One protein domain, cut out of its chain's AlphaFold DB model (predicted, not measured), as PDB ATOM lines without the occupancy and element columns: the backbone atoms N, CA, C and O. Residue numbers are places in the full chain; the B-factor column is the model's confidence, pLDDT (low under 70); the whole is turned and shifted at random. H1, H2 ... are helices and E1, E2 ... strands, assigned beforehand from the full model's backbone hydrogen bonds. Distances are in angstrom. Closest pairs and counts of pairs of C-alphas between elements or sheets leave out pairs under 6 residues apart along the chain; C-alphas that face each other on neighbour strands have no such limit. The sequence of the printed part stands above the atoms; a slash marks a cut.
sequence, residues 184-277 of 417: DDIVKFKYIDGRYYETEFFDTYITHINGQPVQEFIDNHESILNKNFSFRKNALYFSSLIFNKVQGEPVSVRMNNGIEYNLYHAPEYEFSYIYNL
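AT A GLANCE: This is residues 184 to 277 of the 417 residues of the protein "TSPc domain-containing protein" of Herbinix hemicellulosilytica (UniProt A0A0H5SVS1). Two small sheets of three strands, E2 E1 E6 and E3 E7 E8, face each other as a sandwich with strands crossed at 66 degrees; their edges come together on both sides, E2 by E3 and E6 by E8, nearly closing a small barrel. To one side lies the hairpin E4 E5, with E5 running on into E6; H1 packs between E3 and E5, and H2 packs on E6. The printed part has 94 residues, with two named helices and eight named strands in the order E1 E2 E3 H1 E4 E5 E6 E7 E8 H2, the three sheets antiparallel and the class mixed. It is compact, with a radius of gyration of the C-alphas of 12.5 A and spans of 33 by 28 by 25 A.

HOW THE PARTS SIT: In one sheet, E1, residues 186 to 192, is the inner strand between E2, residues 195 to 198, and E6, residues 240 to 244. N 190 and O 197 are 2.8 A apart in the hairpin E1 and E2, and N 189 and O 241 are 2.9 A apart across E1 and E6. In the other sheet, E7, residues 249 to 255, is inner between E3, residues 206 to 209, and E8, residues 260 to 265. N 254 and O 208 are 2.9 A apart, as are N 263 and O 251 in the hairpin E7 and E8. The closest C-alphas of E6 and E8 are those of Phe 243 and His 265, 5.1 A apart; those of E2 and E3 are Tyr 196 and Ile 206, 5.5 A apart. E4, residues 227 to 230, and E5, residues 235 to 238, form a hairpin with N 228 and O 237 2.7 A apart. E5 runs on into E6 across one residue, at 49 degrees. H1, residues 214 to 220, is on the sheet E3 E7 E8 at a height over the sheet of 6.0 A, over none of its strands. The closest C-alphas of H1 and E5, Ile 218 and Tyr 237, are 6.5 A apart. H2, residues 267 to 275, only grazes the sheet E2 E1 E6; its Glu 270 and Ile 242 of E6 have C-alphas 6.2 A apart. Every O i to N i+4 pair is within hydrogen-bond range in H2, and 2 of 3 in H1.

IN THESE COORDINATES: E1 begins at C-alpha 186 (36.568, -1.179, 22.468) and measures 19.1 A. E7 measures 19.2 A, E8 15.3 A and E6 13.2 A. H2 measures 11.8 A and ends at C-alpha 275 (34.735, -10.053, 32.666).

THE WHOLE: The C-alphas of Arg 232 and Val 246, the two farthest apart, are 35.7 A apart. The printed part has no cut and no long link. Its mean pLDDT is 91.8, with residues 200 to 202 under 70.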
ATOM      1  N   ASP A 184      31.205  -1.661  22.975       92.38
ATOM      2  CA  ASP A 184      31.238  -1.098  21.613       92.38
ATOM      3  C   ASP A 184      32.299   0.010  21.446       92.38
ATOM      4  O   ASP A 184      32.713   0.348  20.331       92.38
ATOM      5  N   ASP A 185      32.777   0.567  22.563       94.31
ATOM      6  CA  ASP A 185      33.858   1.553  22.572       94.31
ATOM      7  C   ASP A 185      35.245   0.909  22.465       94.31
ATOM      8  O   ASP A 185      36.240   1.615  22.259       94.31
ATOM      9  N   ILE A 186      35.324  -0.422  22.577       93.81
ATOM     10  CA  ILE A 186      36.568  -1.179  22.468       93.81
ATOM     11  C   ILE A 186      37.011  -1.275  21.010       93.81
ATOM     12  O   ILE A 186      36.258  -1.649  20.113       93.81
ATOM     13  N   VAL A 187      38.296  -1.011  20.790       94.12
ATOM     14  CA  VAL A 187      38.994  -1.286  19.535       94.12
ATOM     15  C   VAL A 187      39.963  -2.433  19.780       94.12
ATOM     16  O   VAL A 187      40.855  -2.337  20.626       94.12
ATOM     17  N   LYS A 188      39.780  -3.533  19.046       93.44
ATOM     18  CA  LYS A 188      40.561  -4.761  19.209       93.44
ATOM     19  C   LYS A 188      41.427  -5.022  17.985       93.44
ATOM     20  O   LYS A 188      40.942  -4.989  16.858       93.44
ATOM     21  N   PHE A 189      42.678  -5.398  18.227       94.31
ATOM     22  CA  PHE A 189      43.593  -5.841  17.181       94.31
ATOM     23  C   PHE A 189      44.056  -7.268  17.450       94.31
ATOM     24  O   PHE A 189      44.656  -7.539  18.489       94.31
ATOM     25  N   LYS A 190      43.790  -8.198  16.530       93.00
ATOM     26  CA  LYS A 190      44.101  -9.624  16.694       93.00
ATOM     27  C   LYS A 190      45.510  -9.939  16.209       93.00
ATOM     28  O   LYS A 190      45.899  -9.549  15.110       93.00
ATOM     29  N   TYR A 191      46.260 -10.698  17.001       91.94
ATOM     30  CA  TYR A 191      47.585 -11.154  16.601       91.94
ATOM     31  C   TYR A 191      47.506 -12.305  15.594       91.94
ATOM     32  O   TYR A 191      46.891 -13.339  15.864       91.94
ATOM     33  N   ILE A 192      48.166 -12.150  14.445       87.94
ATOM     34  CA  ILE A 192      48.296 -13.172  13.403       87.94
ATOM     35  C   ILE A 192      49.717 -13.102  12.825       87.94
ATOM     36  O   ILE A 192      50.124 -12.092  12.254       87.94
ATOM     37  N   ASP A 193      50.482 -14.183  12.989       85.25
ATOM     38  CA  ASP A 193      51.830 -14.382  12.419       85.25
ATOM     39  C   ASP A 193      52.807 -13.191  12.580       85.25
ATOM     40  O   ASP A 193      53.548 -12.819  11.666       85.25
ATOM     41  N   GLY A 194      52.840 -12.587  13.771       89.50
ATOM     42  CA  GLY A 194      53.768 -11.496  14.093       89.50
ATOM     43  C   GLY A 194      53.223 -10.092  13.851       89.50
ATOM     44  O   GLY A 194      53.993  -9.140  13.924       89.50
ATOM     45  N   ARG A 195      51.933  -9.945  13.536       93.62
ATOM     46  CA  ARG A 195      51.287  -8.644  13.317       93.62
ATOM     47  C   ARG A 195      49.944  -8.569  14.028       93.62
ATOM     48  O   ARG A 195      49.298  -9.592  14.234       93.62
ATOM     49  N   TYR A 196      49.526  -7.354  14.360       95.19
ATOM     50  CA  TYR A 196      48.246  -7.060  15.001       95.19
ATOM     51  C   TYR A 196      47.290  -6.441  13.987       95.19
ATOM     52  O   TYR A 196      47.493  -5.295  13.596       95.19
ATOM     53  N   TYR A 197      46.289  -7.199  13.550       94.31
ATOM     54  CA  TYR A 197      45.329  -6.792  12.522       94.31
ATOM     55  C   TYR A 197      44.049  -6.243  13.127       94.31
ATOM     56  O   TYR A 197      43.597  -6.726  14.166       94.31
ATOM     57  N   GLU A 198      43.436  -5.286  12.443       89.31
ATOM     58  CA  GLU A 198      42.070  -4.865  12.736       89.31
ATOM     59  C   GLU A 198      41.093  -6.031  12.502       89.31
ATOM     60  O   GLU A 198      41.253  -6.828  11.577       89.31
ATOM     61  N   THR A 199      40.098  -6.186  13.378       70.50
ATOM     62  CA  THR A 199      39.218  -7.368  13.376       70.50
ATOM     63  C   THR A 199      38.278  -7.461  12.179       70.50
ATOM     64  O   THR A 199      37.791  -8.555  11.901       70.50
ATOM     65  N   GLU A 200      38.026  -6.357  11.476       59.56
ATOM     66  CA  GLU A 200      37.119  -6.326  10.322       59.56
ATOM     67  C   GLU A 200      37.839  -6.599   8.989       59.56
ATOM     68  O   GLU A 200      37.234  -7.170   8.080       59.56
ATOM     69  N   PHE A 201      39.141  -6.284   8.879       60.06
ATOM     70  CA  PHE A 201      39.905  -6.386   7.630       60.06
ATOM     71  C   PHE A 201      41.340  -6.903   7.868       60.06
ATOM     72  O   PHE A 201      42.184  -6.234   8.459       60.06
ATOM     73  N   PHE A 202      41.649  -8.111   7.373       69.75
ATOM     74  CA  PHE A 202      42.958  -8.775   7.550       69.75
ATOM     75  C   PHE A 202      44.103  -8.208   6.680       69.75
ATOM     76  O   PHE A 202      45.127  -8.867   6.500       69.75
ATOM     77  N   ASP A 203      43.958  -7.012   6.119       84.69
ATOM     78  CA  ASP A 203      44.987  -6.316   5.334       84.69
ATOM     79  C   ASP A 203      45.626  -5.137   6.089       84.69
ATOM     80  O   ASP A 203      46.738  -4.703   5.758       84.69
ATOM     81  N   THR A 204      44.956  -4.663   7.139       91.62
ATOM     82  CA  THR A 204      45.327  -3.471   7.891       91.62
ATOM     83  C   THR A 204      45.845  -3.874   9.268       91.62
ATOM     84  O   THR A 204      45.162  -4.545  10.044       91.62
ATOM     85  N   TYR A 205      47.094  -3.509   9.567       95.31
ATOM     86  CA  TYR A 205      47.786  -3.920  10.791       95.31
ATOM     87  C   TYR A 205      48.623  -2.806  11.415       95.31
ATOM     88  O   TYR A 205      49.119  -1.910  10.729       95.31
ATOM     89  N   ILE A 206      48.818  -2.901  12.731       96.75
ATOM     90  CA  ILE A 206      49.619  -1.955  13.509       96.75
ATOM     91  C   ILE A 206      51.094  -2.084  13.129       96.75
ATOM     92  O   ILE A 206      51.666  -3.176  13.147       96.75
ATOM     93  N   THR A 207      51.728  -0.947  12.853       97.56
ATOM     94  CA  THR A 207      53.185  -0.845  12.696       97.56
ATOM     95  C   THR A 207      53.842  -0.200  13.910       97.56
ATOM     96  O   THR A 207      54.880  -0.686  14.359       97.56
ATOM     97  N   HIS A 208      53.234   0.860  14.453       98.06
ATOM     98  CA  HIS A 208      53.784   1.619  15.572       98.06
ATOM     99  C   HIS A 208      52.712   1.956  16.603       98.06
ATOM    100  O   HIS A 208      51.548   2.164  16.256       98.06
ATOM    101  N   ILE A 209      53.136   2.054  17.857       98.00
ATOM    102  CA  ILE A 209      52.342   2.552  18.975       98.00
ATOM    103  C   ILE A 209      53.166   3.638  19.665       98.00
ATOM    104  O   ILE A 209      54.338   3.424  19.961       98.00
ATOM    105  N   ASN A 210      52.587   4.822  19.872       96.81
ATOM    106  CA  ASN A 210      53.269   5.999  20.429       96.81
ATOM    107  C   ASN A 210      54.582   6.341  19.700       96.81
ATOM    108  O   ASN A 210      55.570   6.752  20.303       96.81
ATOM    109  N   GLY A 211      54.602   6.142  18.378       96.19
ATOM    110  CA  GLY A 211      55.776   6.374  17.532       96.19
ATOM    111  C   GLY A 211      56.865   5.295  17.603       96.19
ATOM    112  O   GLY A 211      57.782   5.335  16.786       96.19
ATOM    113  N   GLN A 212      56.758   4.313  18.501       97.38
ATOM    114  CA  GLN A 212      57.686   3.184  18.613       97.38
ATOM    115  C   GLN A 212      57.178   1.972  17.824       97.38
ATOM    116  O   GLN A 212      55.963   1.801  17.699       97.38
ATOM    117  N   PRO A 213      58.059   1.105  17.291       97.00
ATOM    118  CA  PRO A 213      57.647  -0.163  16.700       97.00
ATOM    119  C   PRO A 213      56.757  -0.956  17.658       97.00
ATOM    120  O   PRO A 213      57.035  -1.025  18.853       97.00
ATOM    121  N   VAL A 214      55.710  -1.602  17.133       96.56
ATOM    122  CA  VAL A 214      54.717  -2.303  17.968       96.56
ATOM    123  C   VAL A 214      55.354  -3.261  18.982       96.56
ATOM    124  O   VAL A 214      54.929  -3.275  20.128       96.56
ATOM    125  N   GLN A 215      56.408  -3.998  18.613       95.31
ATOM    126  CA  GLN A 215      57.073  -4.939  19.525       95.31
ATOM    127  C   GLN A 215      57.694  -4.248  20.750       95.31
ATOM    128  O   GLN A 215      57.594  -4.778  21.850       95.31
ATOM    129  N   GLU A 216      58.260  -3.048  20.590       95.44
ATOM    130  CA  GLU A 216      58.848  -2.286  21.701       95.44
ATOM    131  C   GLU A 216      57.776  -1.873  22.722       95.44
ATOM    132  O   GLU A 216      58.011  -1.919  23.931       95.44
ATOM    133  N   PHE A 217      56.566  -1.558  22.248       94.69
ATOM    134  CA  PHE A 217      55.410  -1.375  23.122       94.69
ATOM    135  C   PHE A 217      55.054  -2.683  23.843       94.69
ATOM    136  O   PHE A 217      54.938  -2.687  25.064       94.69
ATOM    137  N   ILE A 218      54.934  -3.808  23.124       93.50
ATOM    138  CA  ILE A 218      54.577  -5.113  23.717       93.50
ATOM    139  C   ILE A 218      55.538  -5.522  24.831       93.50
ATOM    140  O   ILE A 218      55.096  -6.011  25.874       93.50
ATOM    141  N   ASP A 219      56.838  -5.337  24.627       89.06
ATOM    142  CA  ASP A 219      57.860  -5.781  25.570       89.06
ATOM    143  C   ASP A 219      57.730  -5.039  26.911       89.06
ATOM    144  O   ASP A 219      57.801  -5.664  27.972       89.06
ATOM    145  N   ASN A 220      57.392  -3.747  26.868       87.44
ATOM    146  CA  ASN A 220      57.313  -2.874  28.043       87.44
ATOM    147  C   ASN A 220      55.899  -2.704  28.622       87.44
ATOM    148  O   ASN A 220      55.740  -2.167  29.719       87.44
ATOM    149  N   HIS A 221      54.866  -3.150  27.910       89.75
ATOM    150  CA  HIS A 221      53.478  -2.937  28.302       89.75
ATOM    151  C   HIS A 221      52.970  -3.988  29.298       89.75
ATOM    152  O   HIS A 221      53.146  -5.194  29.100       89.75
ATOM    153  N   GLU A 222      52.297  -3.534  30.353       87.88
ATOM    154  CA  GLU A 222      51.569  -4.378  31.302       87.88
ATOM    155  C   GLU A 222      50.072  -4.256  31.053       87.88
ATOM    156  O   GLU A 222      49.522  -3.158  31.075       87.88
ATOM    157  N   SER A 223      49.430  -5.400  30.854       92.00
ATOM    158  CA  SER A 223      48.022  -5.506  30.485       92.00
ATOM    159  C   SER A 223      47.355  -6.569  31.349       92.00
ATOM    160  O   SER A 223      48.012  -7.464  31.892       92.00
ATOM    161  N   ILE A 224      46.036  -6.477  31.477       93.00
ATOM    162  CA  ILE A 224      45.198  -7.528  32.061       93.00
ATOM    163  C   ILE A 224      45.253  -8.795  31.181       93.00
ATOM    164  O   ILE A 224      45.072  -9.910  31.668       93.00
ATOM    165  N   LEU A 225      45.550  -8.649  29.888       91.81
ATOM    166  CA  LEU A 225      45.627  -9.742  28.926       91.81
ATOM    167  C   LEU A 225      46.897 -10.581  29.109       91.81
ATOM    168  O   LEU A 225      47.981 -10.076  29.389       91.81
ATOM    169  N   ASN A 226      46.787 -11.887  28.868       88.44
ATOM    170  CA  ASN A 226      47.924 -12.799  28.973       88.44
ATOM    171  C   ASN A 226      48.924 -12.591  27.823       88.44
ATOM    172  O   ASN A 226      48.563 -12.692  26.643       88.44
ATOM    173  N   LYS A 227      50.205 -12.380  28.159       86.38
ATOM    174  CA  LYS A 227      51.305 -12.457  27.179       86.38
ATOM    175  C   LYS A 227      51.659 -13.917  26.898       86.38
ATOM    176  O   LYS A 227      52.015 -14.656  27.818       86.38
ATOM    177  N   ASN A 228      51.652 -14.273  25.622       86.44
ATOM    178  CA  ASN A 228      52.104 -15.537  25.056       86.44
ATOM    179  C   ASN A 228      53.512 -15.393  24.466       86.44
ATOM    180  O   ASN A 228      54.012 -14.283  24.288       86.44
ATOM    181  N   PHE A 229      54.136 -16.521  24.122       85.12
ATOM    182  CA  PHE A 229      55.452 -16.552  23.490       85.12
ATOM    183  C   PHE A 229      55.404 -17.237  22.127       85.12
ATOM    184  O   PHE A 229      54.889 -18.346  21.981       85.12
ATOM    185  N   SER A 230      55.957 -16.578  21.109       85.38
ATOM    186  CA  SER A 230      56.096 -17.150  19.775       85.38
ATOM    187  C   SER A 230      57.485 -17.754  19.612       85.38
ATOM    188  O   SER A 230      58.441 -17.034  19.343       85.38
ATOM    189  N   PHE A 231      57.598 -19.083  19.666       82.88
ATOM    190  CA  PHE A 231      58.875 -19.773  19.422       82.88
ATOM    191  C   PHE A 231      59.450 -19.500  18.026       82.88
ATOM    192  O   PHE A 231      60.662 -19.451  17.852       82.88
ATOM    193  N   ARG A 232      58.590 -19.283  17.018       85.75
ATOM    194  CA  ARG A 232      59.025 -18.951  15.651       85.75
ATOM    195  C   ARG A 232      59.682 -17.572  15.574       85.75
ATOM    196  O   ARG A 232      60.610 -17.390  14.794       85.75
ATOM    197  N   LYS A 233      59.154 -16.593  16.312       85.69
ATOM    198  CA  LYS A 233      59.633 -15.202  16.291       85.69
ATOM    199  C   LYS A 233      60.608 -14.894  17.426       85.69
ATOM    200  O   LYS A 233      61.239 -13.849  17.384       85.69
ATOM    201  N   ASN A 234      60.724 -15.796  18.401       85.81
ATOM    202  CA  ASN A 234      61.458 -15.597  19.643       85.81
ATOM    203  C   ASN A 234      61.045 -14.296  20.358       85.81
ATOM    204  O   ASN A 234      61.894 -13.504  20.754       85.81
ATOM    205  N   ALA A 235      59.733 -14.049  20.441       88.38
ATOM    206  CA  ALA A 235      59.171 -12.794  20.943       88.38
ATOM    207  C   ALA A 235      57.867 -13.018  21.720       88.38
ATOM    208  O   ALA A 235      57.098 -13.946  21.425       88.38
ATOM    209  N   LEU A 236      57.617 -12.144  22.697       88.06
ATOM    210  CA  LEU A 236      56.365 -12.089  23.445       88.06
ATOM    211  C   LEU A 236      55.281 -11.367  22.640       88.06
ATOM    212  O   LEU A 236      55.568 -10.441  21.885       88.06
ATOM    213  N   TYR A 237      54.031 -11.788  22.815       92.06
ATOM    214  CA  TYR A 237      52.875 -11.179  22.161       92.06
ATOM    215  C   TYR A 237      51.596 -11.381  22.982       92.06
ATOM    216  O   TYR A 237      51.402 -12.418  23.611       92.06
ATOM    217  N   PHE A 238      50.672 -10.426  22.947       92.56
ATOM    218  CA  PHE A 238      49.279 -10.651  23.353       92.56
ATOM    219  C   PHE A 238      48.478 -11.245  22.193       92.56
ATOM    220  O   PHE A 238      48.670 -10.826  21.054       92.56
ATOM    221  N   SER A 239      47.549 -12.172  22.451       90.56
ATOM    222  CA  SER A 239      46.662 -12.715  21.397       90.56
ATOM    223  C   SER A 239      45.776 -11.642  20.764       90.56
ATOM    224  O   SER A 239      45.332 -11.766  19.621       90.56
ATOM    225  N   SER A 240      45.504 -10.575  21.508       92.50
ATOM    226  CA  SER A 240      44.886  -9.358  21.006       92.50
ATOM    227  C   SER A 240      45.397  -8.161  21.800       92.50
ATOM    228  O   SER A 240      45.747  -8.319  22.963       92.50
ATOM    229  N   LEU A 241      45.433  -6.990  21.174       95.38
ATOM    230  CA  LEU A 241      45.545  -5.708  21.865       95.38
ATOM    231  C   LEU A 241      44.159  -5.090  21.981       95.38
ATOM    232  O   LEU A 241      43.369  -5.186  21.037       95.38
ATOM    233  N   ILE A 242      43.886  -4.474  23.126       94.69
ATOM    234  CA  ILE A 242      42.608  -3.842  23.437       94.69
ATOM    235  C   ILE A 242      42.874  -2.388  23.807       94.69
ATOM    236  O   ILE A 242      43.624  -2.087  24.730       94.69
ATOM    237  N   PHE A 243      42.228  -1.493  23.073       96.25
ATOM    238  CA  PHE A 243      42.170  -0.067  23.361       96.25
ATOM    239  C   PHE A 243      40.707   0.368  23.414       96.25
ATOM    240  O   PHE A 243      39.805  -0.418  23.118       96.25
ATOM    241  N   ASN A 244      40.450   1.621  23.768       96.19
ATOM    242  CA  ASN A 244      39.107   2.190  23.759       96.19
ATOM    243  C   ASN A 244      39.095   3.617  23.189       96.19
ATOM    244  O   ASN A 244      40.138   4.259  23.065       96.19
ATOM    245  N   LYS A 245      37.907   4.105  22.826       96.56
ATOM    246  CA  LYS A 245      37.705   5.435  22.222       96.56
ATOM    247  C   LYS A 245      37.432   6.554  23.238       96.56
ATOM    248  O   LYS A 245      37.275   7.701  22.830       96.56
ATOM    249  N   VAL A 246      37.337   6.238  24.531       96.12
ATOM    250  CA  VAL A 246      36.673   7.096  25.525       96.12
ATOM    251  C   VAL A 246      37.638   7.685  26.553       96.12
ATOM    252  O   VAL A 246      37.656   8.900  26.725       96.12
ATOM    253  N   GLN A 247      38.399   6.853  27.269       95.62
ATOM    254  CA  GLN A 247      39.187   7.288  28.429       95.62
ATOM    255  C   GLN A 247      40.384   6.384  28.735       95.62
ATOM    256  O   GLN A 247      40.421   5.210  28.365       95.62
ATOM    257  N   GLY A 248      41.333   6.929  29.495       95.25
ATOM    258  CA  GLY A 248      42.541   6.247  29.951       95.25
ATOM    259  C   GLY A 248      43.795   7.002  29.536       95.25
ATOM    260  O   GLY A 248      43.749   8.193  29.231       95.25
ATOM    261  N   GLU A 249      44.910   6.285  29.494       96.00
ATOM    262  CA  GLU A 249      46.176   6.804  28.986       96.00
ATOM    263  C   GLU A 249      46.092   6.951  27.459       96.00
ATOM    264  O   GLU A 249      45.775   5.965  26.786       96.00
ATOM    265  N   PRO A 250      46.348   8.140  26.883       97.56
ATOM    266  CA  PRO A 250      46.318   8.333  25.437       97.56
ATOM    267  C   PRO A 250      47.349   7.455  24.723       97.56
ATOM    268  O   PRO A 250      48.511   7.375  25.124       97.56
ATOM    269  N   VAL A 251      46.931   6.832  23.624       97.19
ATOM    270  CA  VAL A 251      47.775   5.986  22.779       97.19
ATOM    271  C   VAL A 251      47.559   6.342  21.310       97.19
ATOM    272  O   VAL A 251      46.436   6.304  20.810       97.19
ATOM    273  N   SER A 252      48.644   6.646  20.599       97.94
ATOM    274  CA  SER A 252      48.640   6.765  19.140       97.94
ATOM    275  C   SER A 252      48.953   5.405  18.513       97.94
ATOM    276  O   SER A 252      49.995   4.814  18.798       97.94
ATOM    277  N   VAL A 253      48.063   4.901  17.659       97.75
ATOM    278  CA  VAL A 253      48.212   3.624  16.948       97.75
ATOM    279  C   VAL A 253      48.335   3.893  15.453       97.75
ATOM    280  O   VAL A 253      47.368   4.295  14.805       97.75
ATOM    281  N   ARG A 254      49.518   3.644  14.883       97.69
ATOM    282  CA  ARG A 254      49.792   3.837  13.454       97.69
ATOM    283  C   ARG A 254      49.735   2.523  12.688       97.69
ATOM    284  O   ARG A 254      50.474   1.578  12.983       97.69
ATOM    285  N   MET A 255      48.940   2.511  11.631       96.00
ATOM    286  CA  MET A 255      48.731   1.362  10.757       96.00
ATOM    287  C   MET A 255      49.708   1.333   9.574       96.00
ATOM    288  O   MET A 255      50.380   2.315   9.257       96.00
ATOM    289  N   ASN A 256      49.777   0.195   8.885       95.81
ATOM    290  CA  ASN A 256      50.599  -0.015   7.687       95.81
ATOM    291  C   ASN A 256      50.184   0.834   6.477       95.81
ATOM    292  O   ASN A 256      51.016   1.102   5.615       95.81
ATOM    293  N   ASN A 257      48.925   1.261   6.409       94.06
ATOM    294  CA  ASN A 257      48.415   2.160   5.369       94.06
ATOM    295  C   ASN A 257      48.691   3.653   5.667       94.06
ATOM    296  O   ASN A 257      48.290   4.514   4.888       94.06
ATOM    297  N   GLY A 258      49.371   3.964   6.778       93.88
ATOM    298  CA  GLY A 258      49.700   5.327   7.198       93.88
ATOM    299  C   GLY A 258      48.619   6.027   8.027       93.88
ATOM    300  O   GLY A 258      48.878   7.126   8.512       93.88
ATOM    301  N   ILE A 259      47.446   5.413   8.226       94.44
ATOM    302  CA  ILE A 259      46.405   5.936   9.123       94.44
ATOM    303  C   ILE A 259      46.894   5.861  10.573       94.44
ATOM    304  O   ILE A 259      47.530   4.885  10.978       94.44
ATOM    305  N   GLU A 260      46.582   6.891  11.354       96.31
ATOM    306  CA  GLU A 260      46.920   6.989  12.771       96.31
ATOM    307  C   GLU A 260      45.643   7.210  13.591       96.31
ATOM    308  O   GLU A 260      44.890   8.153  13.342       96.31
ATOM    309  N   TYR A 261      45.387   6.317  14.547       95.25
ATOM    310  CA  TYR A 261      44.255   6.390  15.464       95.25
ATOM    311  C   TYR A 261      44.711   6.928  16.817       95.25
ATOM    312  O   TYR A 261      45.668   6.419  17.396       95.25
ATOM    313  N   ASN A 262      43.979   7.907  17.345       97.56
ATOM    314  CA  ASN A 262      44.125   8.347  18.728       97.56
ATOM    315  C   ASN A 262      43.119   7.572  19.582       97.56
ATOM    316  O   ASN A 262      41.913   7.800  19.482       97.56
ATOM    317  N   LEU A 263      43.625   6.628  20.367       97.50
ATOM    318  CA  LEU A 263      42.858   5.752  21.244       97.50
ATOM    319  C   LEU A 263      43.330   5.933  22.689       97.50
ATOM    320  O   LEU A 263      44.197   6.756  22.980       97.50
ATOM    321  N   TYR A 264      42.772   5.136  23.590       97.75
ATOM    322  CA  TYR A 264      43.164   5.103  24.987       97.75
ATOM    323  C   TYR A 264      43.419   3.676  25.455       97.75
ATOM    324  O   TYR A 264      42.720   2.735  25.068       97.75
ATOM    325  N   HIS A 265      44.403   3.522  26.331       95.81
ATOM    326  CA  HIS A 265      44.607   2.314  27.111       95.81
ATOM    327  C   HIS A 265      44.070   2.530  28.531       95.81
ATOM    328  O   HIS A 265      44.480   3.456  29.232       95.81
ATOM    329  N   ALA A 266      43.167   1.652  28.958       95.25
ATOM    330  CA  ALA A 266      42.588   1.652  30.295       95.25
ATOM    331  C   ALA A 266      42.424   0.197  30.763       95.25
ATOM    332  O   ALA A 266      41.648  -0.544  30.148       95.25
ATOM    333  N   PRO A 267      43.122  -0.229  31.832       94.50
ATOM    334  CA  PRO A 267      43.002  -1.579  32.385       94.50
ATOM    335  C   PRO A 267      41.563  -1.978  32.729       94.50
ATOM    336  O   PRO A 267      41.208  -3.148  32.650       94.50
ATOM    337  N   GLU A 268      40.717  -1.017  33.085       95.06
ATOM    338  CA  GLU A 268      39.307  -1.223  33.402       95.06
ATOM    339  C   GLU A 268      38.495  -1.632  32.167       95.06
ATOM    340  O   GLU A 268      37.610  -2.477  32.276       95.06
ATOM    341  N   TYR A 269      38.826  -1.101  30.982       95.19
ATOM    342  CA  TYR A 269      38.224  -1.539  29.716       95.19
ATOM    343  C   TYR A 269      38.687  -2.946  29.334       95.19
ATOM    344  O   TYR A 269      37.866  -3.768  28.926       95.19
ATOM    345  N   GLU A 270      39.979  -3.249  29.494       95.12
ATOM    346  CA  GLU A 270      40.490  -4.606  29.265       95.12
ATOM    347  C   GLU A 270      39.828  -5.610  30.212       95.12
ATOM    348  O   GLU A 270      39.388  -6.680  29.794       95.12
ATOM    349  N   PHE A 271      39.720  -5.254  31.490       95.31
ATOM    350  CA  PHE A 271      39.097  -6.102  32.488       95.31
ATOM    351  C   PHE A 271      37.595  -6.248  32.249       95.31
ATOM    352  O   PHE A 271      37.100  -7.368  32.309       95.31
ATOM    353  N   SER A 272      36.881  -5.172  31.900       94.50
ATOM    354  CA  SER A 272      35.467  -5.247  31.513       94.50
ATOM    355  C   SER A 272      35.261  -6.173  30.315       94.50
ATOM    356  O   SER A 272      34.343  -6.993  30.332       94.50
ATOM    357  N   TYR A 273      36.144  -6.118  29.312       92.75
ATOM    358  CA  TYR A 273      36.105  -7.053  28.192       92.75
ATOM    359  C   TYR A 273      36.192  -8.495  28.677       92.75
ATOM    360  O   TYR A 273      35.294  -9.278  28.392       92.75
ATOM    361  N   ILE A 274      37.228  -8.838  29.451       91.62
ATOM    362  CA  ILE A 274      37.436 -10.208  29.937       91.62
ATOM    363  C   ILE A 274      36.302 -10.658  30.861       91.62
ATOM    364  O   ILE A 274      35.859 -11.798  30.770       91.62
ATOM    365  N   TYR A 275      35.817  -9.771  31.726       90.88
ATOM    366  CA  TYR A 275      34.735 -10.053  32.666       90.88
ATOM    367  C   TYR A 275      33.415 -10.370  31.949       90.88
ATOM    368  O   TYR A 275      32.640 -11.198  32.421       90.88
ATOM    369  N   ASN A 276      33.177  -9.743  30.793       88.69
ATOM    370  CA  ASN A 276      31.978  -9.938  29.976       88.69
ATOM    371  C   ASN A 276      32.197 -10.880  28.776       88.69
ATOM    372  O   ASN A 276      31.302 -11.022  27.939       88.69
ATOM    373  N   LEU A 277      33.366 -11.522  28.657       83.06
ATOM    374  CA  LEU A 277      33.612 -12.511  27.610       83.06
ATOM    375  C   LEU A 277      32.691 -13.714  27.822       83.06
ATOM    376  O   LEU A 277      32.882 -14.518  28.733       83.06
TER     377      LEU A 277